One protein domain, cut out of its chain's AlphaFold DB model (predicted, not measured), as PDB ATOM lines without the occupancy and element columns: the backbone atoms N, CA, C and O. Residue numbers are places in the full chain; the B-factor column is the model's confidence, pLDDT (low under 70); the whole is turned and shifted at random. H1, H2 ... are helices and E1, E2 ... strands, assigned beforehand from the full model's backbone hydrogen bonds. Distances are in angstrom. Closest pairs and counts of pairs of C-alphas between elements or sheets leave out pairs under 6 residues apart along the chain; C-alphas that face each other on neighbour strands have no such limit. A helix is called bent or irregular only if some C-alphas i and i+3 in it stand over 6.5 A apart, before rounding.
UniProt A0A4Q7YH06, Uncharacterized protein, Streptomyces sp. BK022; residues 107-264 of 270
ATOM      1  N   SER A 107     -45.298  37.812 -35.155       95.62
ATOM      2  CA  SER A 107     -44.854  36.521 -34.643       95.62
ATOM      3  C   SER A 107     -44.663  35.545 -35.786       95.62
ATOM      4  O   SER A 107     -45.576  35.343 -36.576       95.62
ATOM      5  N   VAL A 108     -43.494  34.922 -35.815       97.06
ATOM      6  CA  VAL A 108     -43.130  33.884 -36.775       97.06
ATOM      7  C   VAL A 108     -42.826  32.607 -36.005       97.06
ATOM      8  O   VAL A 108     -42.199  32.671 -34.943       97.06
ATOM      9  N   ILE A 109     -43.290  31.466 -36.510       98.00
ATOM     10  CA  ILE A 109     -42.945  30.158 -35.953       98.00
ATOM     11  C   ILE A 109     -41.576  29.733 -36.473       98.00
ATOM     12  O   ILE A 109     -41.275  29.859 -37.659       98.00
ATOM     13  N   VAL A 110     -40.751  29.225 -35.563       98.06
ATOM     14  CA  VAL A 110     -39.489  28.568 -35.886       98.06
ATOM     15  C   VAL A 110     -39.369  27.242 -35.148       98.06
ATOM     16  O   VAL A 110     -39.907  27.086 -34.046       98.06
ATOM     17  N   HIS A 111     -38.616  26.318 -35.728       98.25
ATOM     18  CA  HIS A 111     -38.180  25.077 -35.090       98.25
ATOM     19  C   HIS A 111     -36.647  25.049 -35.032       98.25
ATOM     20  O   HIS A 111     -35.996  25.484 -35.980       98.25
ATOM     21  N   PHE A 112     -36.062  24.618 -33.913       97.69
ATOM     22  CA  PHE A 112     -34.605  24.516 -33.763       97.69
ATOM     23  C   PHE A 112     -34.142  23.134 -34.202       97.69
ATOM     24  O   PHE A 112     -34.749  22.159 -33.787       97.69
ATOM     25  N   LEU A 113     -33.051  23.059 -34.965       96.06
ATOM     26  CA  LEU A 113     -32.449  21.773 -35.346       96.06
ATOM     27  C   LEU A 113     -31.454  21.275 -34.284       96.06
ATOM     28  O   LEU A 113     -31.391  20.092 -33.964       96.06
ATOM     29  N   ASP A 114     -30.736  22.203 -33.646       93.31
ATOM     30  CA  ASP A 114     -29.735  21.904 -32.621       93.31
ATOM     31  C   ASP A 114     -30.234  22.250 -31.204       93.31
ATOM     32  O   ASP A 114     -30.858  23.292 -30.987       93.31
ATOM     33  N   ASP A 115     -29.905  21.418 -30.207       91.56
ATOM     34  CA  ASP A 115     -30.164  21.713 -28.779       91.56
ATOM     35  C   ASP A 115     -29.238  22.821 -28.229       91.56
ATOM     36  O   ASP A 115     -29.554  23.526 -27.267       91.56
ATOM     37  N   GLU A 116     -28.080  23.006 -28.861       93.31
ATOM     38  CA  GLU A 116     -27.053  23.975 -28.483       93.31
ATOM     39  C   GLU A 116     -26.677  24.859 -29.683       93.31
ATOM     40  O   GLU A 116     -26.870  24.468 -30.832       93.31
ATOM     41  N   PRO A 117     -26.141  26.074 -29.466       94.44
ATOM     42  CA  PRO A 117     -25.682  26.894 -30.581       94.44
ATOM     43  C   PRO A 117     -24.506  26.236 -31.309       94.44
ATOM     44  O   PRO A 117     -23.502  25.904 -30.680       94.44
ATOM     45  N   PHE A 118     -24.587  26.144 -32.636       92.94
ATOM     46  CA  PHE A 118     -23.526  25.555 -33.460       92.94
ATOM     47  C   PHE A 118     -22.306  26.477 -33.625       92.94
ATOM     48  O   PHE A 118     -21.232  26.023 -34.008       92.94
ATOM     49  N   LEU A 119     -22.456  27.784 -33.366       91.88
ATOM     50  CA  LEU A 119     -21.367  28.753 -33.481       91.88
ATOM     51  C   LEU A 119     -21.524  29.899 -32.469       91.88
ATOM     52  O   LEU A 119     -22.578  30.528 -32.359       91.88
ATOM     53  N   VAL A 120     -20.434  30.221 -31.767       93.81
ATOM     54  CA  VAL A 120     -20.329  31.365 -30.850       93.81
ATOM     55  C   VAL A 120     -19.055  32.138 -31.164       93.81
ATOM     56  O   VAL A 120     -17.972  31.566 -31.175       93.81
ATOM     57  N   PHE A 121     -19.167  33.444 -31.401       93.88
ATOM     58  CA  PHE A 121     -18.016  34.289 -31.730       93.88
ATOM     59  C   PHE A 121     -18.194  35.725 -31.232       93.88
ATOM     60  O   PHE A 121     -19.271  36.146 -30.806       93.88
ATOM     61  N   LEU A 122     -17.113  36.499 -31.277       94.56
ATOM     62  CA  LEU A 122     -17.111  37.919 -30.939       94.56
ATOM     63  C   LEU A 122     -17.111  38.769 -32.215       94.56
ATOM     64  O   LEU A 122     -16.378  38.486 -33.161       94.56
ATOM     65  N   GLN A 123     -17.900  39.843 -32.242       95.06
ATOM     66  CA  GLN A 123     -18.059  40.710 -33.410       95.06
ATOM     67  C   GLN A 123     -17.999  42.195 -33.036       95.06
ATOM     68  O   GLN A 123     -18.735  42.661 -32.163       95.06
ATOM     69  N   HIS A 124     -17.169  42.947 -33.751       95.31
ATOM     70  CA  HIS A 124     -17.095  44.405 -33.721       95.31
ATOM     71  C   HIS A 124     -18.146  45.031 -34.645       95.31
ATOM     72  O   HIS A 124     -18.394  44.524 -35.746       95.31
ATOM     73  N   TRP A 125     -18.737  46.148 -34.217       94.50
ATOM     74  CA  TRP A 125     -19.607  46.982 -35.048       94.50
ATOM     75  C   TRP A 125     -18.983  48.365 -35.216       94.50
ATOM     76  O   TRP A 125     -18.996  49.177 -34.296       94.50
ATOM     77  N   ILE A 126     -18.462  48.637 -36.409       94.12
ATOM     78  CA  ILE A 126     -17.759  49.875 -36.736       94.12
ATOM     79  C   ILE A 126     -18.643  50.743 -37.631       94.12
ATOM     80  O   ILE A 126     -19.081  50.321 -38.707       94.12
ATOM     81  N   GLU A 127     -18.889  51.984 -37.210       91.06
ATOM     82  CA  GLU A 127     -19.683  52.941 -37.980       91.06
ATOM     83  C   GLU A 127     -18.851  53.516 -39.134       91.06
ATOM     84  O   GLU A 127     -18.158  54.515 -38.992       91.06
ATOM     85  N   ARG A 128     -18.914  52.856 -40.296       88.50
ATOM     86  CA  ARG A 128     -18.221  53.287 -41.517       88.50
ATOM     87  C   ARG A 128     -19.055  53.079 -42.778       88.50
ATOM     88  O   ARG A 128     -20.128  52.470 -42.752       88.50
ATOM     89  N   LYS A 129     -18.550  53.558 -43.919       86.50
ATOM     90  CA  LYS A 129     -19.137  53.254 -45.233       86.50
ATOM     91  C   LYS A 129     -18.833  51.802 -45.623       86.50
ATOM     92  O   LYS A 129     -17.688  51.369 -45.570       86.50
ATOM     93  N   GLY A 130     -19.846  51.061 -46.072       88.38
ATOM     94  CA  GLY A 130     -19.698  49.666 -46.508       88.38
ATOM     95  C   GLY A 130     -19.914  48.653 -45.380       88.38
ATOM     96  O   GLY A 130     -20.853  48.797 -44.600       88.38
ATOM     97  N   LYS A 131     -19.082  47.599 -45.325       88.19
ATOM     98  CA  LYS A 131     -19.161  46.547 -44.293       88.19
ATOM     99  C   LYS A 131     -18.874  47.154 -42.916       88.19
ATOM    100  O   LYS A 131     -17.825  47.776 -42.738       88.19
ATOM    101  N   LYS A 132     -19.808  46.962 -41.979       92.88
ATOM    102  CA  LYS A 132     -19.758  47.486 -40.603       92.88
ATOM    103  C   LYS A 132     -19.458  46.422 -39.546       92.88
ATOM    104  O   LYS A 132     -19.017  46.761 -38.456       92.88
ATOM    105  N   SER A 133     -19.705  45.151 -39.848       92.50
ATOM    106  CA  SER A 133     -19.462  44.034 -38.936       92.50
ATOM    107  C   SER A 133     -18.117  43.373 -39.218       92.50
ATOM    108  O   SER A 133     -17.810  43.064 -40.369       92.50
ATOM    109  N   PHE A 134     -17.332  43.117 -38.173       94.00
ATOM    110  CA  PHE A 134     -16.053  42.411 -38.281       94.00
ATOM    111  C   PHE A 134     -15.909  41.387 -37.167       94.00
ATOM    112  O   PHE A 134     -16.129  41.703 -36.000       94.00
ATOM    113  N   THR A 135     -15.521  40.167 -37.520       94.69
ATOM    114  CA  THR A 135     -15.206  39.116 -36.550       94.69
ATOM    115  C   THR A 135     -13.974  39.523 -35.748       94.69
ATOM    116  O   THR A 135     -12.947  39.897 -36.317       94.69
ATOM    117  N   CYS A 136     -14.088  39.492 -34.425       93.94
ATOM    118  CA  CYS A 136     -12.987  39.754 -33.513       93.94
ATOM    119  C   CYS A 136     -12.021  38.566 -33.512       93.94
ATOM    120  O   CYS A 136     -12.445  37.416 -33.528       93.94
ATOM    121  N   LEU A 137     -10.720  38.852 -33.447       93.25
ATOM    122  CA  LEU A 137      -9.670  37.829 -33.356       93.25
ATOM    123  C   LEU A 137      -9.365  37.404 -31.910       93.25
ATOM    124  O   LEU A 137      -8.418  36.658 -31.677       93.25
ATOM    125  N   GLU A 138     -10.137  37.921 -30.950       89.00
ATOM    126  CA  GLU A 138      -9.933  37.801 -29.506       89.00
ATOM    127  C   GLU A 138      -8.552  38.313 -29.083       89.00
ATOM    128  O   GLU A 138      -8.381  39.490 -28.763       89.00
ATOM    129  N   SER A 139      -7.545  37.441 -29.133       88.19
ATOM    130  CA  SER A 139      -6.165  37.779 -28.824       88.19
ATOM    131  C   SER A 139      -5.525  38.588 -29.953       88.19
ATOM    132  O   SER A 139      -5.594  38.239 -31.133       88.19
ATOM    133  N   LYS A 140      -4.831  39.668 -29.581       89.62
ATOM    134  CA  LYS A 140      -4.125  40.551 -30.516       89.62
ATOM    135  C   LYS A 140      -5.051  41.176 -31.577       89.62
ATOM    136  O   LYS A 140      -4.603  41.367 -32.712       89.62
ATOM    137  N   CYS A 141      -6.325  41.425 -31.279       94.38
ATOM    138  CA  CYS A 141      -7.258  42.029 -32.228       94.38
ATOM    139  C   CYS A 141      -6.962  43.535 -32.371       94.38
ATOM    140  O   CYS A 141      -7.117  44.255 -31.386       94.38
ATOM    141  N   PRO A 142      -6.604  44.054 -33.567       95.19
ATOM    142  CA  PRO A 142      -6.303  45.479 -33.740       95.19
ATOM    143  C   PRO A 142      -7.455  46.405 -33.321       95.19
ATOM    144  O   PRO A 142      -7.224  47.469 -32.758       95.19
ATOM    145  N   LEU A 143      -8.707  45.989 -33.543       94.50
ATOM    146  CA  LEU A 143      -9.876  46.776 -33.138       94.50
ATOM    147  C   LEU A 143     -10.014  46.865 -31.608       94.50
ATOM    148  O   LEU A 143     -10.365  47.926 -31.099       94.50
ATOM    149  N   CYS A 144      -9.685  45.797 -30.873       95.62
ATOM    150  CA  CYS A 144      -9.649  45.820 -29.407       95.62
ATOM    151  C   CYS A 144      -8.458  46.629 -28.881       95.62
ATOM    152  O   CYS A 144      -8.622  47.480 -28.010       95.62
ATOM    153  N   ASP A 145      -7.261  46.332 -29.389       95.00
ATOM    154  CA  ASP A 145      -6.001  46.784 -28.799       95.00
ATOM    155  C   ASP A 145      -5.685  48.240 -29.159       95.00
ATOM    156  O   ASP A 145      -5.279  49.019 -28.296       95.00
ATOM    157  N   ASP A 146      -5.886  48.609 -30.428       94.31
ATOM    158  CA  ASP A 146      -5.450  49.899 -30.967       94.31
ATOM    159  C   ASP A 146      -6.602  50.919 -31.006       94.31
ATOM    160  O   ASP A 146      -6.397  52.095 -30.705       94.31
ATOM    161  N   ALA A 147      -7.819  50.481 -31.357       91.94
ATOM    162  CA  ALA A 147      -9.005  51.347 -31.399       91.94
ATOM    163  C   ALA A 147      -9.824  51.337 -30.094       91.94
ATOM    164  O   ALA A 147     -10.718  52.167 -29.929       91.94
ATOM    165  N   GLY A 148      -9.538  50.420 -29.160       92.44
ATOM    166  CA  GLY A 148     -10.277  50.302 -27.900       92.44
ATOM    167  C   GLY A 148     -11.742  49.881 -28.066       92.44
ATOM    168  O   GLY A 148     -12.533  50.059 -27.134       92.44
ATOM    169  N   ASP A 149     -12.123  49.357 -29.236       94.00
ATOM    170  CA  ASP A 149     -13.491  48.935 -29.515       94.00
ATOM    171  C   ASP A 149     -13.828  47.647 -28.760       94.00
ATOM    172  O   ASP A 149     -13.009  46.734 -28.630       94.00
ATOM    173  N   LYS A 150     -15.062  47.561 -28.259       94.69
ATOM    174  CA  LYS A 150     -15.519  46.414 -27.473       94.69
ATOM    175  C   LYS A 150     -16.408  45.526 -28.335       94.69
ATOM    176  O   LYS A 150     -17.524  45.938 -28.659       94.69
ATOM    177  N   PRO A 151     -15.971  44.301 -28.671       95.75
ATOM    178  CA  PRO A 151     -16.795  43.407 -29.459       95.75
ATOM    179  C   PRO A 151     -18.000  42.926 -28.646       95.75
ATOM    180  O   PRO A 151     -17.973  42.838 -27.417       95.75
ATOM    181  N   SER A 152     -19.059  42.569 -29.362       94.38
ATOM    182  CA  SER A 152     -20.258  41.939 -28.815       94.38
ATOM    183  C   SER A 152     -20.255  40.443 -29.114       94.38
ATOM    184  O   SER A 152     -19.828  40.028 -30.190       94.38
ATOM    185  N   GLN A 153     -20.748  39.632 -28.180       93.81
ATOM    186  CA  GLN A 153     -20.942  38.205 -28.415       93.81
ATOM    187  C   GLN A 153     -22.105  37.974 -29.382       93.81
ATOM    188  O   GLN A 153     -23.165  38.589 -29.247       93.81
ATOM    189  N   GLN A 154     -21.888  37.074 -30.331       94.44
ATOM    190  CA  GLN A 154     -22.868  36.584 -31.286       94.44
ATOM    191  C   GLN A 154     -22.969  35.067 -31.134       94.44
ATOM    192  O   GLN A 154     -21.963  34.385 -30.934       94.44
ATOM    193  N   VAL A 155     -24.194  34.564 -31.180       94.31
ATOM    194  CA  VAL A 155     -24.540  33.155 -31.004       94.31
ATOM    195  C   VAL A 155     -25.443  32.763 -32.166       94.31
ATOM    196  O   VAL A 155     -26.395  33.488 -32.455       94.31
ATOM    197  N   CYS A 156     -25.142  31.659 -32.837       95.38
ATOM    198  CA  CYS A 156     -25.873  31.199 -34.011       95.38
ATOM    199  C   CYS A 156     -26.558  29.860 -33.742       95.38
ATOM    200  O   CYS A 156     -25.968  28.965 -33.138       95.38
ATOM    201  N   PHE A 157     -27.787  29.740 -34.237       96.69
ATOM    202  CA  PHE A 157     -28.595  28.522 -34.209       96.69
ATOM    203  C   PHE A 157     -29.098  28.205 -35.614       96.69
ATOM    204  O   PHE A 157     -29.413  29.134 -36.367       96.69
ATOM    205  N   ASN A 158     -29.190  26.922 -35.955       96.69
ATOM    206  CA  ASN A 158     -29.925  26.482 -37.130       96.69
ATOM    207  C   ASN A 158     -31.412  26.437 -36.782       96.69
ATOM    208  O   ASN A 158     -31.809  25.819 -35.790       96.69
ATOM    209  N   VAL A 159     -32.224  27.129 -37.576       97.62
ATOM    210  CA  VAL A 159     -33.675  27.147 -37.404       97.62
ATOM    211  C   VAL A 159     -34.381  26.889 -38.725       97.62
ATOM    212  O   VAL A 159     -33.951  27.383 -39.767       97.62
ATOM    213  N   VAL A 160     -35.497  26.174 -38.666       97.62
ATOM    214  CA  VAL A 160     -36.482  26.119 -39.748       97.62
ATOM    215  C   VAL A 160     -37.457  27.277 -39.551       97.62
ATOM    216  O   VAL A 160     -38.045  27.423 -38.479       97.62
ATOM    217  N   ASP A 161     -37.578  28.138 -40.557       97.19
ATOM    218  CA  ASP A 161     -38.413  29.340 -40.561       97.19
ATOM    219  C   ASP A 161     -39.721  29.097 -41.323       97.19
ATOM    220  O   ASP A 161     -39.689  28.820 -42.522       97.19
ATOM    221  N   PHE A 162     -40.853  29.286 -40.638       96.56
ATOM    222  CA  PHE A 162     -42.214  29.143 -41.172       96.56
ATOM    223  C   PHE A 162     -42.854  30.492 -41.519       96.56
ATOM    224  O   PHE A 162     -44.066  30.668 -41.417       96.56
ATOM    225  N   THR A 163     -42.052  31.492 -41.903       93.88
ATOM    226  CA  THR A 163     -42.596  32.737 -42.477       93.88
ATOM    227  C   THR A 163     -43.499  32.441 -43.686       93.88
ATOM    228  O   THR A 163     -44.490  33.141 -43.885       93.88
ATOM    229  N   ASP A 164     -43.157  31.414 -44.469       93.12
ATOM    230  CA  ASP A 164     -44.010  30.815 -45.498       93.12
ATOM    231  C   ASP A 164     -44.326  29.360 -45.090       93.12
ATOM    232  O   ASP A 164     -43.446  28.505 -45.208       93.12
ATOM    233  N   PRO A 165     -45.523  29.076 -44.536       91.25
ATOM    234  CA  PRO A 165     -45.892  27.743 -44.054       91.25
ATOM    235  C   PRO A 165     -45.840  26.637 -45.111       91.25
ATOM    236  O   PRO A 165     -45.602  25.488 -44.758       91.25
ATOM    237  N   GLU A 166     -46.062  26.970 -46.388       90.62
ATOM    238  CA  GLU A 166     -46.061  25.991 -47.485       90.62
ATOM    239  C   GLU A 166     -44.640  25.638 -47.963       90.62
ATOM    240  O   GLU A 166     -44.464  24.645 -48.668       90.62
ATOM    241  N   ASP A 167     -43.628  26.440 -47.606       93.06
ATOM    242  CA  ASP A 167     -42.228  26.251 -48.016       93.06
ATOM    243  C   ASP A 167     -41.245  26.598 -46.873       93.06
ATOM    244  O   ASP A 167     -40.521  27.601 -46.954       93.06
ATOM    245  N   PRO A 168     -41.191  25.798 -45.786       95.38
ATOM    246  CA  PRO A 168     -40.303  26.058 -44.653       95.38
ATOM    247  C   PRO A 168     -38.828  26.068 -45.070       95.38
ATOM    248  O   PRO A 168     -38.362  25.197 -45.804       95.38
ATOM    249  N   GLN A 169     -38.056  27.048 -44.587       95.00
ATOM    250  CA  GLN A 169     -36.657  27.230 -45.002       95.00
ATOM    251  C   GLN A 169     -35.685  27.138 -43.832       95.00
ATOM    252  O   GLN A 169     -35.877  27.793 -42.806       95.00
ATOM    253  N   ILE A 170     -34.563  26.440 -44.030       95.06
ATOM    254  CA  ILE A 170     -33.453  26.476 -43.079       95.06
ATOM    255  C   ILE A 170     -32.716  27.817 -43.134       95.06
ATOM    256  O   ILE A 170     -32.271  28.283 -44.187       95.06
ATOM    257  N   LYS A 171     -32.562  28.444 -41.972       96.19
ATOM    258  CA  LYS A 171     -31.892  29.732 -41.804       96.19
ATOM    259  C   LYS A 171     -31.001  29.728 -40.571       96.19
ATOM    260  O   LYS A 171     -31.239  29.023 -39.596       96.19
ATOM    261  N   VAL A 172     -29.996  30.594 -40.590       96.19
ATOM    262  CA  VAL A 172     -29.175  30.889 -39.415       96.19
ATOM    263  C   VAL A 172     -29.839  31.990 -38.611       96.19
ATOM    264  O   VAL A 172     -30.034  33.107 -39.098       96.19
ATOM    265  N   TRP A 173     -30.144  31.713 -37.348       96.88
ATOM    266  CA  TRP A 173     -30.551  32.748 -36.414       96.88
ATOM    267  C   TRP A 173     -29.354  33.251 -35.609       96.88
ATOM    268  O   TRP A 173     -28.969  32.669 -34.598       96.88
ATOM    269  N   GLN A 174     -28.773  34.365 -36.059       95.56
ATOM    270  CA  GLN A 174     -27.722  35.069 -35.329       95.56
ATOM    271  C   GLN A 174     -28.332  35.992 -34.264       95.56
ATOM    272  O   GLN A 174     -29.055  36.947 -34.577       95.56
ATOM    273  N   VAL A 175     -28.009  35.739 -32.997       95.44
ATOM    274  CA  VAL A 175     -28.541  36.470 -31.844       95.44
ATOM    275  C   VAL A 175     -27.452  36.970 -30.899       95.44
ATOM    276  O   VAL A 175     -26.342  36.448 -30.840       95.44
ATOM    277  N   GLY A 176     -27.788  38.008 -30.131       94.56
ATOM    278  CA  GLY A 176     -26.950  38.506 -29.040       94.56
ATOM    279  C   GLY A 176     -27.174  37.753 -27.718       94.56
ATOM    280  O   GLY A 176     -28.115  36.961 -27.602       94.56
ATOM    281  N   PRO A 177     -26.380  38.065 -26.676       93.00
ATOM    282  CA  PRO A 177     -26.353  37.314 -25.417       93.00
ATOM    283  C   PRO A 177     -27.703  37.276 -24.691       93.00
ATOM    284  O   PRO A 177     -28.079  36.237 -24.167       93.00
ATOM    285  N   MET A 178     -28.486  38.361 -24.726       93.81
ATOM    286  CA  MET A 178     -29.804  38.407 -24.074       93.81
ATOM    287  C   MET A 178     -30.755  37.316 -24.588       93.81
ATOM    288  O   MET A 178     -31.467  36.698 -23.803       93.81
ATOM    289  N   VAL A 179     -30.797  37.101 -25.904       95.75
ATOM    290  CA  VAL A 179     -31.669  36.081 -26.503       95.75
ATOM    291  C   VAL A 179     -31.093  34.690 -26.265       95.75
ATOM    292  O   VAL A 179     -31.841  33.785 -25.909       95.75
ATOM    293  N   ALA A 180     -29.771  34.536 -26.374       94.25
ATOM    294  CA  ALA A 180     -29.101  33.279 -26.056       94.25
ATOM    295  C   ALA A 180     -29.367  32.831 -24.605       94.25
ATOM    296  O   ALA A 180     -29.627  31.656 -24.370       94.25
ATOM    297  N   ASP A 181     -29.393  33.753 -23.638       95.25
ATOM    298  CA  ASP A 181     -29.725  33.443 -22.242       95.25
ATOM    299  C   ASP A 181     -31.187  33.000 -22.064       95.25
ATOM    300  O   ASP A 181     -31.463  32.097 -21.272       95.25
ATOM    301  N   ILE A 182     -32.129  33.593 -22.811       95.75
ATOM    302  CA  ILE A 182     -33.533  33.148 -22.830       95.75
ATOM    303  C   ILE A 182     -33.613  31.702 -23.337       95.75
ATOM    304  O   ILE A 182     -34.203  30.855 -22.668       95.75
ATOM    305  N   LEU A 183     -32.977  31.408 -24.474       95.75
ATOM    306  CA  LEU A 183     -32.963  30.067 -25.069       95.75
ATOM    307  C   LEU A 183     -32.271  29.047 -24.161       95.75
ATOM    308  O   LEU A 183     -32.797  27.963 -23.932       95.75
ATOM    309  N   LYS A 184     -31.162  29.427 -23.523       93.62
ATOM    310  CA  LYS A 184     -30.466  28.601 -22.529       93.62
ATOM    311  C   LYS A 184     -31.343  28.251 -21.326       93.62
ATOM    312  O   LYS A 184     -31.177  27.185 -20.737       93.62
ATOM    313  N   ASN A 185     -32.255  29.137 -20.922       94.81
ATOM    314  CA  ASN A 185     -33.210  28.827 -19.859       94.81
ATOM    315  C   ASN A 185     -34.264  27.820 -20.331       94.81
ATOM    316  O   ASN A 185     -34.592  26.912 -19.568       94.81
ATOM    317  N   TYR A 186     -34.731  27.918 -21.580       95.50
ATOM    318  CA  TYR A 186     -35.613  26.904 -22.168       95.50
ATOM    319  C   TYR A 186     -34.922  25.543 -22.311       95.50
ATOM    320  O   TYR A 186     -35.514  24.535 -21.934       95.50
ATOM    321  N   ALA A 187     -33.652  25.516 -22.714       91.62
ATOM    322  CA  ALA A 187     -32.853  24.289 -22.800       91.62
ATOM    323  C   ALA A 187     -32.629  23.604 -21.443       91.62
ATOM    324  O   ALA A 187     -32.341  22.412 -21.383       91.62
ATOM    325  N   LYS A 188     -32.781  24.329 -20.328       92.06
ATOM    326  CA  LYS A 188     -32.672  23.782 -18.964       92.06
ATOM    327  C   LYS A 188     -34.013  23.422 -18.334       92.06
ATOM    328  O   LYS A 188     -34.039  22.683 -17.345       92.06
ATOM    329  N   ASP A 189     -35.113  23.984 -18.823       95.12
ATOM    330  CA  ASP A 189     -36.434  23.740 -18.254       95.12
ATOM    331  C   ASP A 189     -36.965  22.376 -18.703       95.12
ATOM    332  O   ASP A 189     -36.965  22.037 -19.881       95.12
ATOM    333  N   LYS A 190     -37.474  21.583 -17.756       94.25
ATOM    334  CA  LYS A 190     -37.940  20.210 -18.019       94.25
ATOM    335  C   LYS A 190     -39.061  20.116 -19.057       94.25
ATOM    336  O   LYS A 190     -39.304  19.032 -19.572       94.25
ATOM    337  N   LYS A 191     -39.811  21.194 -19.293       94.31
ATOM    338  CA  LYS A 191     -40.932  21.208 -20.239       94.31
ATOM    339  C   LYS A 191     -40.487  21.521 -21.662       94.31
ATOM    340  O   LYS A 191     -41.195  21.125 -22.584       94.31
ATOM    341  N   THR A 192     -39.368  22.221 -21.822       93.94
ATOM    342  CA  THR A 192     -38.874  22.745 -23.106       93.94
ATOM    343  C   THR A 192     -37.473  22.257 -23.465       93.94
ATOM    344  O   THR A 192     -36.939  22.689 -24.471       93.94
ATOM    345  N   SER A 193     -36.878  21.399 -22.636       92.56
ATOM    346  CA  SER A 193     -35.595  20.747 -22.883       92.56
ATOM    347  C   SER A 193     -35.806  19.364 -23.521       92.56
ATOM    348  O   SER A 193     -36.699  18.633 -23.064       92.56
ATOM    349  N   PRO A 194     -34.989  18.974 -24.512       94.44
ATOM    350  CA  PRO A 194     -34.107  19.851 -25.292       94.44
ATOM    351  C   PRO A 194     -34.911  20.829 -26.170       94.44
ATOM    352  O   PRO A 194     -36.108  20.618 -26.390       94.44
ATOM    353  N   ILE A 195     -34.292  21.928 -26.620       94.12
ATOM    354  CA  ILE A 195     -35.020  22.962 -27.392       94.12
ATOM    355  C   ILE A 195     -35.347  22.534 -28.826       94.12
ATOM    356  O   ILE A 195     -36.226  23.133 -29.435       94.12
ATOM    357  N   ASN A 196     -34.687  21.498 -29.339       95.88
ATOM    358  CA  ASN A 196     -34.871  20.943 -30.682       95.88
ATOM    359  C   ASN A 196     -35.771  19.695 -30.706       95.88
ATOM    360  O   ASN A 196     -35.611  18.825 -31.551       95.88
ATOM    361  N   ARG A 197     -36.681  19.542 -29.739       95.19
ATOM    362  CA  ARG A 197     -37.639  18.427 -29.762       95.19
ATOM    363  C   ARG A 197     -38.591  18.554 -30.942       95.19
ATOM    364  O   ARG A 197     -39.198  19.609 -31.091       95.19
ATOM    365  N   ASP A 198     -38.841  17.447 -31.627       94.56
ATOM    366  CA  ASP A 198     -39.740  17.341 -32.785       94.56
ATOM    367  C   ASP A 198     -41.153  17.903 -32.503       94.56
ATOM    368  O   ASP A 198     -41.761  18.558 -33.347       94.56
ATOM    369  N   ASP A 199     -41.655  17.747 -31.268       95.62
ATOM    370  CA  ASP A 199     -42.981  18.227 -30.842       95.62
ATOM    371  C   ASP A 199     -43.005  19.687 -30.326       95.62
ATOM    372  O   ASP A 199     -44.027  20.167 -29.804       95.62
ATOM    373  N   LEU A 200     -41.872  20.395 -30.411       97.31
ATOM    374  CA  LEU A 200     -41.657  21.718 -29.831       97.31
ATOM    375  C   LEU A 200     -41.230  22.749 -30.879       97.31
ATOM    376  O   LEU A 200     -40.213  22.641 -31.558       97.31
ATOM    377  N   TYR A 201     -41.992  23.834 -30.917       98.06
ATOM    378  CA  TYR A 201     -41.785  24.971 -31.797       98.06
ATOM    379  C   TYR A 201     -41.706  26.243 -30.961       98.06
ATOM    380  O   TYR A 201     -42.032  26.259 -29.771       98.06
ATOM    381  N   PHE A 202     -41.280  27.344 -31.569       98.25
ATOM    382  CA  PHE A 202     -41.178  28.627 -30.890       98.25
ATOM    383  C   PHE A 202     -41.797  29.729 -31.733       98.25
ATOM    384  O   PHE A 202     -41.410  29.952 -32.873       98.25
ATOM    385  N   SER A 203     -42.719  30.480 -31.135       97.94
ATOM    386  CA  SER A 203     -43.143  31.760 -31.695       97.94
ATOM    387  C   SER A 203     -42.121  32.827 -31.329       97.94
ATOM    388  O   SER A 203     -41.785  33.015 -30.154       97.94
ATOM    389  N   VAL A 204     -41.627  33.535 -32.336       98.00
ATOM    390  CA  VAL A 204     -40.611  34.569 -32.196       98.00
ATOM    391  C   VAL A 204     -41.144  35.869 -32.769       98.00
ATOM    392  O   VAL A 204     -41.499  35.958 -33.939       98.00
ATOM    393  N   ARG A 205     -41.142  36.917 -31.947       96.69
ATOM    394  CA  ARG A 205     -41.371  38.294 -32.398       96.69
ATOM    395  C   ARG A 205     -40.415  39.256 -31.719       96.69
ATOM    396  O   ARG A 205     -39.921  39.018 -30.614       96.69
ATOM    397  N   LYS A 206     -40.199  40.391 -32.361       95.94
ATOM    398  CA  LYS A 206     -39.325  41.466 -31.912       95.94
ATOM    399  C   LYS A 206     -40.092  42.778 -31.886       95.94
ATOM    400  O   LYS A 206     -40.577  43.249 -32.905       95.94
ATOM    401  N   GLU A 207     -40.098  43.443 -30.740       95.94
ATOM    402  CA  GLU A 207     -40.622  44.802 -30.611       95.94
ATOM    403  C   GLU A 207     -39.471  45.781 -30.378       95.94
ATOM    404  O   GLU A 207     -38.557  45.512 -29.600       95.94
ATOM    405  N   THR A 208     -39.496  46.931 -31.056       94.69
ATOM    406  CA  THR A 208     -38.529  48.011 -30.821       94.69
ATOM    407  C   THR A 208     -39.261  49.257 -30.350       94.69
ATOM    408  O   THR A 208     -40.033  49.851 -31.099       94.69
ATOM    409  N   LYS A 209     -38.999  49.677 -29.111       94.44
ATOM    410  CA  LYS A 209     -39.601  50.862 -28.492       94.44
ATOM    411  C   LYS A 209     -38.520  51.698 -27.817       94.44
ATOM    412  O   LYS A 209     -37.729  51.175 -27.041       94.44
ATOM    413  N   ASN A 210     -38.486  53.005 -28.086       93.19
ATOM    414  CA  ASN A 210     -37.505  53.940 -27.509       93.19
ATOM    415  C   ASN A 210     -36.043  53.461 -27.661       93.19
ATOM    416  O   ASN A 210     -35.286  53.464 -26.691       93.19
ATOM    417  N   ASN A 211     -35.663  52.994 -28.856       89.00
ATOM    418  CA  ASN A 211     -34.351  52.394 -29.161       89.00
ATOM    419  C   ASN A 211     -33.992  51.135 -28.351       89.00
ATOM    420  O   ASN A 211     -32.866  50.651 -28.441       89.00
ATOM    421  N   LYS A 212     -34.929  50.570 -27.587       91.12
ATOM    422  CA  LYS A 212     -34.768  49.273 -26.929       91.12
ATOM    423  C   LYS A 212     -35.483  48.212 -27.741       91.12
ATOM    424  O   LYS A 212     -36.648  48.375 -28.094       91.12
ATOM    425  N   THR A 213     -34.761  47.142 -28.045       93.06
ATOM    426  CA  THR A 213     -35.315  45.950 -28.682       93.06
ATOM    427  C   THR A 213     -35.650  44.923 -27.609       93.06
ATOM    428  O   THR A 213     -34.779  44.580 -26.813       93.06
ATOM    429  N   THR A 214     -36.872  44.405 -27.630       94.50
ATOM    430  CA  THR A 214     -37.318  43.285 -26.800       94.50
ATOM    431  C   THR A 214     -37.714  42.133 -27.712       94.50
ATOM    432  O   THR A 214     -38.476  42.326 -28.660       94.50
ATOM    433  N   TYR A 215     -37.210  40.938 -27.420       96.62
ATOM    434  CA  TYR A 215     -37.630  39.710 -28.086       96.62
ATOM    435  C   TYR A 215     -38.652  38.991 -27.213       96.62
ATOM    436  O   TYR A 215     -38.474  38.890 -25.999       96.62
ATOM    437  N   TYR A 216     -39.710  38.493 -27.839       97.06
ATOM    438  CA  TYR A 216     -40.677  37.602 -27.217       97.06
ATOM    439  C   TYR A 216     -40.538  36.253 -27.905       97.06
ATOM    440  O   TYR A 216     -40.771  36.150 -29.108       97.06
ATOM    441  N   ILE A 217     -40.119  35.258 -27.133       97.75
ATOM    442  CA  ILE A 217     -39.910  33.886 -27.579       97.75
ATOM    443  C   ILE A 217     -40.799  33.034 -26.689       97.75
ATOM    444  O   ILE A 217     -40.643  33.085 -25.471       97.75
ATOM    445  N   THR A 218     -41.764  32.329 -27.272       97.56
ATOM    446  CA  THR A 218     -42.722  31.519 -26.507       97.56
ATOM    447  C   THR A 218     -42.806  30.125 -27.114       97.56
ATOM    448  O   THR A 218     -43.029  30.041 -28.323       97.56
ATOM    449  N   PRO A 219     -42.659  29.051 -26.316       97.75
ATOM    450  CA  PRO A 219     -42.811  27.691 -26.811       97.75
ATOM    451  C   PRO A 219     -44.251  27.444 -27.274       97.75
ATOM    452  O   PRO A 219     -45.205  27.829 -26.595       97.75
ATOM    453  N   VAL A 220     -44.383  26.781 -28.413       97.75
ATOM    454  CA  VAL A 220     -45.629  26.366 -29.059       97.75
ATOM    455  C   VAL A 220     -45.547  24.856 -29.235       97.75
ATOM    456  O   VAL A 220     -44.512  24.332 -29.637       97.75
ATOM    457  N   LYS A 221     -46.604  24.138 -28.859       96.31
ATOM    458  CA  LYS A 221     -46.640  22.686 -29.041       96.31
ATOM    459  C   LYS A 221     -47.110  22.366 -30.445       96.31
ATOM    460  O   LYS A 221     -47.990  23.053 -30.949       96.31
ATOM    461  N   GLU A 222     -46.625  21.259 -30.980       95.94
ATOM    462  CA  GLU A 222     -47.036  20.712 -32.274       95.94
ATOM    463  C   GLU A 222     -48.563  20.722 -32.484       95.94
ATOM    464  O   GLU A 222     -49.067  21.256 -33.464       95.94
ATOM    465  N   ARG A 223     -49.323  20.235 -31.497       95.69
ATOM    466  CA  ARG A 223     -50.797  20.181 -31.545       95.69
ATOM    467  C   ARG A 223     -51.488  21.543 -31.722       95.69
ATOM    468  O   ARG A 223     -52.655  21.567 -32.084       95.69
ATOM    469  N   ASP A 224     -50.816  22.632 -31.346       96.06
ATOM    470  CA  ASP A 224     -51.359  23.989 -31.393       96.06
ATOM    471  C   ASP A 224     -50.953  24.682 -32.723       96.06
ATOM    472  O   ASP A 224     -51.437  25.771 -33.013       96.06
ATOM    473  N   LEU A 225     -50.088  24.070 -33.555       95.31
ATOM    474  CA  LEU A 225     -49.613  24.656 -34.818       95.31
ATOM    475  C   LEU A 225     -50.726  24.807 -35.853       95.31
ATOM    476  O   LEU A 225     -50.946  25.904 -36.354       95.31
ATOM    477  N   LEU A 226     -51.447  23.725 -36.148       94.81
ATOM    478  CA  LEU A 226     -52.474  23.753 -37.187       94.81
ATOM    479  C   LEU A 226     -53.641  24.673 -36.797       94.81
ATOM    480  O   LEU A 226     -54.099  25.473 -37.606       94.81
ATOM    481  N   ASP A 227     -54.082  24.599 -35.538       94.44
ATOM    482  CA  ASP A 227     -55.249  25.342 -35.051       94.44
ATOM    483  C   ASP A 227     -54.983  26.854 -34.909       94.44
ATOM    484  O   ASP A 227     -55.851  27.660 -35.259       94.44
ATOM    485  N   ASP A 228     -53.809  27.250 -34.396       94.75
ATOM    486  CA  ASP A 228     -53.505  28.660 -34.102       94.75
ATOM    487  C   ASP A 228     -52.673  29.350 -35.201       94.75
ATOM    488  O   ASP A 228     -52.670  30.585 -35.267       94.75
ATOM    489  N   TRP A 229     -51.968  28.587 -36.046       94.81
ATOM    490  CA  TRP A 229     -50.988  29.117 -37.004       94.81
ATOM    491  C   TRP A 229     -51.154  28.628 -38.444       94.81
ATOM    492  O   TRP A 229     -50.471  29.173 -39.305       94.81
ATOM    493  N   ASP A 230     -52.052  27.672 -38.716       94.38
ATOM    494  CA  ASP A 230     -52.241  27.079 -40.053       94.38
ATOM    495  C   ASP A 230     -50.933  26.476 -40.611       94.38
ATOM    496  O   ASP A 230     -50.613  26.600 -41.790       94.38
ATOM    497  N   ILE A 231     -50.137  25.871 -39.719       95.50
ATOM    498  CA  ILE A 231     -48.858  25.221 -40.034       95.50
ATOM    499  C   ILE A 231     -48.995  23.719 -39.800       95.50
ATOM    500  O   ILE A 231     -49.414  23.287 -38.721       95.50
ATOM    501  N   GLU A 232     -48.596  22.930 -40.794       94.62
ATOM    502  CA  GLU A 232     -48.406  21.492 -40.633       94.62
ATOM    503  C   GLU A 232     -47.057  21.225 -39.933       94.62
ATOM    504  O   GLU A 232     -46.054  21.863 -40.269       94.62
ATOM    505  N   PRO A 233     -47.015  20.345 -38.916       95.06
ATOM    506  CA  PRO A 233     -45.761  19.929 -38.295       95.06
ATOM    507  C   PRO A 233     -44.792  19.301 -39.299       95.06
ATOM    508  O   PRO A 233     -45.229  18.653 -40.244       95.06
ATOM    509  N   LEU A 234     -43.489  19.437 -39.042       94.69
ATOM    510  CA  LEU A 234     -42.457  18.738 -39.810       94.69
ATOM    511  C   LEU A 234     -42.562  17.230 -39.596       94.69
ATOM    512  O   LEU A 234     -42.704  16.774 -38.458       94.69
ATOM    513  N   GLU A 235     -42.451  16.473 -40.681       94.81
ATOM    514  CA  GLU A 235     -42.295  15.025 -40.618       94.81
ATOM    515  C   GLU A 235     -40.819  14.650 -40.397       94.81
ATOM    516  O   GLU A 235     -39.906  15.446 -40.629       94.81
ATOM    517  N   ASP A 236     -40.567  13.405 -39.982       94.00
ATOM    518  CA  ASP A 236     -39.205  12.892 -39.774       94.00
ATOM    519  C   ASP A 236     -38.335  13.047 -41.041       94.00
ATOM    520  O   ASP A 236     -37.144  13.347 -40.952       94.00
ATOM    521  N   GLU A 237     -38.933  12.884 -42.228       94.44
ATOM    522  CA  GLU A 237     -38.247  13.045 -43.518       94.44
ATOM    523  C   GLU A 237     -37.804  14.501 -43.757       94.44
ATOM    524  O   GLU A 237     -36.692  14.730 -44.246       94.44
ATOM    525  N   ASP A 238     -38.625  15.481 -43.362       94.00
ATOM    526  CA  ASP A 238     -38.288  16.905 -43.467       94.00
ATOM    527  C   ASP A 238     -37.136  17.259 -42.522       94.00
ATOM    528  O   ASP A 238     -36.204  17.974 -42.898       94.00
ATOM    529  N   LEU A 239     -37.179  16.737 -41.292       94.00
ATOM    530  CA  LEU A 239     -36.135  16.947 -40.290       94.00
ATOM    531  C   LEU A 239     -34.789  16.389 -40.767       94.00
ATOM    532  O   LEU A 239     -33.786  17.099 -40.712       94.00
ATOM    533  N   GLU A 240     -34.764  15.171 -41.319       94.56
ATOM    534  CA  GLU A 240     -33.548  14.590 -41.906       94.56
ATOM    535  C   GLU A 240     -33.007  15.436 -43.074       94.56
ATOM    536  O   GLU A 240     -31.791  15.635 -43.207       94.56
ATOM    537  N   GLU A 241     -33.895  15.966 -43.922       94.25
ATOM    538  CA  GLU A 241     -33.501  16.850 -45.016       94.25
ATOM    539  C   GLU A 241     -32.889  18.157 -44.493       94.25
ATOM    540  O   GLU A 241     -31.832  18.576 -44.987       94.25
ATOM    541  N   PHE A 242     -33.506  18.795 -43.499       94.62
ATOM    542  CA  PHE A 242     -33.000  20.035 -42.915       94.62
ATOM    543  C   PHE A 242     -31.686  19.831 -42.163       94.62
ATOM    544  O   PHE A 242     -30.757  20.615 -42.372       94.62
ATOM    545  N   ASP A 243     -31.550  18.755 -41.392       92.62
ATOM    546  CA  ASP A 243     -30.308  18.406 -40.698       92.62
ATOM    547  C   ASP A 243     -29.150  18.205 -41.680       92.62
ATOM    548  O   ASP A 243     -28.035  18.676 -41.451       92.62
ATOM    549  N   SER A 244     -29.407  17.586 -42.838       92.62
ATOM    550  CA  SER A 244     -28.382  17.413 -43.879       92.62
ATOM    551  C   SER A 244     -27.888  18.734 -44.491       92.62
ATOM    552  O   SER A 244     -26.801  18.787 -45.075       92.62
ATOM    553  N   LYS A 245     -28.686  19.801 -44.362       91.94
ATOM    554  CA  LYS A 245     -28.404  21.155 -44.854       91.94
ATOM    555  C   LYS A 245     -28.008  22.119 -43.733       91.94
ATOM    556  O   LYS A 245     -27.803  23.301 -44.025       91.94
ATOM    557  N   ALA A 246     -27.914  21.645 -42.489       91.69
ATOM    558  CA  ALA A 246     -27.560  22.462 -41.340       91.69
ATOM    559  C   ALA A 246     -26.218  23.169 -41.544       91.69
ATOM    560  O   ALA A 246     -25.265  22.618 -42.103       91.69
ATOM    561  N   TYR A 247     -26.157  24.427 -41.113       92.19
ATOM    562  CA  TYR A 247     -24.948  25.226 -41.217       92.19
ATOM    563  C   TYR A 247     -23.967  24.854 -40.104       92.19
ATOM    564  O   TYR A 247     -24.366  24.531 -38.984       92.19
ATOM    565  N   ASP A 248     -22.675  24.962 -40.411       91.19
ATOM    566  CA  ASP A 248     -21.571  24.723 -39.485       91.19
ATOM    567  C   ASP A 248     -20.741  25.998 -39.243       91.19
ATOM    568  O   ASP A 248     -21.043  27.087 -39.741       91.19
ATOM    569  N   GLU A 249     -19.661  25.880 -38.470       86.50
ATOM    570  CA  GLU A 249     -18.736  26.985 -38.178       86.50
ATOM    571  C   GLU A 249     -18.094  27.604 -39.439       86.50
ATOM    572  O   GLU A 249     -17.623  28.746 -39.399       86.50
ATOM    573  N   GLY A 250     -18.103  26.896 -40.574       86.12
ATOM    574  CA  GLY A 250     -17.534  27.324 -41.851       86.12
ATOM    575  C   GLY A 250     -18.217  28.546 -42.468       86.12
ATOM    576  O   GLY A 250     -17.637  29.197 -43.339       86.12
ATOM    577  N   ILE A 251     -19.406  28.927 -41.985       86.38
ATOM    578  CA  ILE A 251     -20.072  30.174 -42.387       86.38
ATOM    579  C   ILE A 251     -19.342  31.434 -41.890       86.38
ATOM    580  O   ILE A 251     -19.585  32.536 -42.397       86.38
ATOM    581  N   LEU A 252     -18.484  31.312 -40.866       85.69
ATOM    582  CA  LEU A 252     -17.862  32.461 -40.217       85.69
ATOM    583  C   LEU A 252     -16.729  33.038 -41.068       85.69
ATOM    584  O   LEU A 252     -15.658  32.456 -41.228       85.69
ATOM    585  N   GLN A 253     -16.917  34.268 -41.541       83.44
ATOM    586  CA  GLN A 253     -15.869  34.987 -42.258       83.44
ATOM    587  C   GLN A 253     -14.944  35.729 -41.300       83.44
ATOM    588  O   GLN A 253     -15.297  36.775 -40.743       83.44
ATOM    589  N   VAL A 254     -13.721  35.230 -41.164       86.75
ATOM    590  CA  VAL A 254     -12.666  35.910 -40.412       86.75
ATOM    591  C   VAL A 254     -11.948  36.902 -41.326       86.75
ATOM    592  O   VAL A 254     -11.425  36.548 -42.378       86.75
ATOM    593  N   THR A 255     -11.959  38.177 -40.933       88.44
ATOM    594  CA  THR A 255     -11.260  39.254 -41.655       88.44
ATOM    595  C   THR A 255      -9.773  39.205 -41.316       88.44
ATOM    596  O   THR A 255      -9.413  38.947 -40.163       88.44
ATOM    597  N   ARG A 256      -8.896  39.448 -42.296       90.81
ATOM    598  CA  ARG A 256      -7.449  39.354 -42.062       90.81
ATOM    599  C   ARG A 256      -6.987  40.453 -41.108       90.81
ATOM    600  O   ARG A 256      -7.507  41.568 -41.093       90.81
ATOM    601  N   ARG A 257      -5.943  40.163 -40.328       90.75
ATOM    602  CA  ARG A 257      -5.369  41.121 -39.367       90.75
ATOM    603  C   ARG A 257      -4.912  42.422 -40.040       90.75
ATOM    604  O   ARG A 257      -5.057  43.485 -39.442       90.75
ATOM    605  N   SER A 258      -4.329  42.341 -41.237       92.00
ATOM    606  CA  SER A 258      -3.888  43.502 -42.025       92.00
ATOM    607  C   SER A 258      -5.057  44.435 -42.343       92.00
ATOM    608  O   SER A 258      -4.998  45.616 -42.015       92.00
ATOM    609  N   GLU A 259      -6.160  43.883 -42.844       90.62
ATOM    610  CA  GLU A 259      -7.385  44.627 -43.147       90.62
ATOM    611  C   GLU A 259      -7.986  45.276 -41.890       90.62
ATOM    612  O   GLU A 259      -8.410  46.430 -41.924       90.62
ATOM    613  N   LEU A 260      -7.974  44.575 -40.748       92.50
ATOM    614  CA  LEU A 260      -8.415  45.152 -39.472       92.50
ATOM    615  C   LEU A 260      -7.546  46.343 -39.046       92.50
ATOM    616  O   LEU A 260      -8.081  47.326 -38.540       92.50
ATOM    617  N   LYS A 261      -6.227  46.299 -39.270       93.44
ATOM    618  CA  LYS A 261      -5.347  47.452 -39.009       93.44
ATOM    619  C   LYS A 261      -5.657  48.629 -39.930       93.44
ATOM    620  O   LYS A 261      -5.568  49.771 -39.491       93.44
ATOM    621  N   ASP A 262      -6.002  48.372 -41.186       93.06
ATOM    622  CA  ASP A 262      -6.396  49.436 -42.113       93.06
ATOM    623  C   ASP A 262      -7.688  50.110 -41.641       93.06
ATOM    624  O   ASP A 262      -7.754  51.335 -41.590       93.06
ATOM    625  N   ILE A 263      -8.656  49.320 -41.166       91.94
ATOM    626  CA  ILE A 263      -9.889  49.830 -40.551       91.94
ATOM    627  C   ILE A 263      -9.583  50.673 -39.307       91.94
ATOM    628  O   ILE A 263     -10.136  51.757 -39.158       91.94
ATOM    629  N   VAL A 264      -8.675  50.227 -38.432       93.06
ATOM    630  CA  VAL A 264      -8.232  51.028 -37.275       93.06
ATOM    631  C   VAL A 264      -7.689  52.386 -37.726       93.06
ATOM    632  O   VAL A 264      -8.033  53.410 -37.142       93.06
TER     633      VAL A 264
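What this domain is: This is residues 107 to 264 of the 270 residues of an uncharacterized protein of Streptomyces sp. BK022 (UniProt A0A4Q7YH06). A long, strongly twisted sheet of seven strands makes the body, with E4 in its middle, bent by 64 degrees at residue 158; E5 pairs along one side of E4, while E1 and E2 pair with different parts of its other side. The hairpin E6 and E7 joins the sheet through E1 and makes an arm whose tip, residues 208 to 213, sticks out, while H2 packs between E4 and E7. H3 lies at one end of the length and the pair H1 and H5 at the other; from H4, over E4 and E5, a long stretch without a named element runs to H5. The printed part has 158 residues, with five named helices and seven named strands; along the chain come E1, E2 and E3, then H1, then E4 and E5, then H2, then E6 and E7, and last H3, H4 and H5; the class is mixed, helices and strands, and the sheet is branched, with the neighbour pairs E1 and E4, E1 and E6, E2 and E3, E2 and E4, E4 and E5, and E6 and E7, each antiparallel. The whole is only just compact, close to loose, with a radius of gyration of the C-alphas of 18.1 A and spans of 55 by 39 by 31 A.

Where its parts are: E1, residues 108 to 112, begins at C-alpha 108 at (-43.130, 33.884, -36.775). E2 holds residues 119 to 125, 18.4 A from first to last C-alpha, and E3 residues 133 to 135. H1, residues 142 to 145, comes before E4, residues 152 to 161, which is 25.0 A long and ends at C-alpha 161 at (-38.413, 29.340, -40.561). E5, residues 169 to 175, is 18.0 A long. H2, residues 177 to 188, is the longest helix at 16.3 A. E6, residues 200 to 209, and E7, residues 212 to 221, are each 29.2 A long. H3 is residues 222 to 229; it is irregular, but only just, with C-alphas 223 and 226 6.9 A apart. H4 is residues 236 to 244, 12.4 A long. H5, residues 257 to 264, ends at C-alpha 264 at (-8.232, 51.028, -37.275).

How they stand to each other: E4 has three neighbours: E1, beside residues 159 to 161, and E2, beside residues 152 to 156, lie on one side of it, and E5 on the other side. N 111 and O 160 of E1 and E4 are 3.0 A apart, within hydrogen-bond range. For E2 and E4, N 123 and O 152 are within range at 2.8 A. In the hairpin E4 and E5, N 159 and O 171 are within range at 2.9 A. The hairpin E2 and E3 has N 124 and O 134 at 2.8 A. E6 lies on the other side of E1 from E4, with N 110 and O 202 at 2.9 A, and the hairpin E6 and E7 has N 205 and O 216 at 3.0 A. E3, E5 and E7 are edge strands. H2 is on the sheet at a height of 7.3 A, over none of its strands; its closest C-alphas to E4 are those of Gln 153 and Pro 177, 6.2 A apart, and to E7 those of Val 179 and Tyr 215, 7.2 A apart. H3 is on the sheet over E6 at a height of 9.3 A and runs along the strands, at 12 degrees to E6 on the local plane; the closest C-alphas of the two are those of Leu 200 and Glu 222, 6.0 A apart. H4 is on the sheet at a height of 10.4 A, only just over E4 and E5, with 3 of its C-alphas falling on each. It runs slantwise to the strands, at 35 degrees to E4 on the local plane. The closest C-alphas of H4 and E5 are those of Ile 170 and Phe 242, 6.5 A apart. H1 is only just on the sheet, with 5 pairs of C-alphas within 10 A, and only grazes it with residues 143 to 144. H1 and H5 touch, the closest C-alphas being those of Pro 142 and Lys 261, 5.7 A apart; H5 is not on the sheet. In H2, H4 and H5 every O i to N i+4 pair is within hydrogen-bond range; in H3 2 of 4 are, and H1 is too short for such a pair.

The domain as a whole: The two C-alphas farthest apart are those of Asp 146 and Asp 227, at 55.7 A. The printed part has no cut. The links from H2 to E6 and from H4 to H5 are long, with 11 and 12 residues. The mean pLDDT of the printed part is 93.9, and no printed residue is under 70.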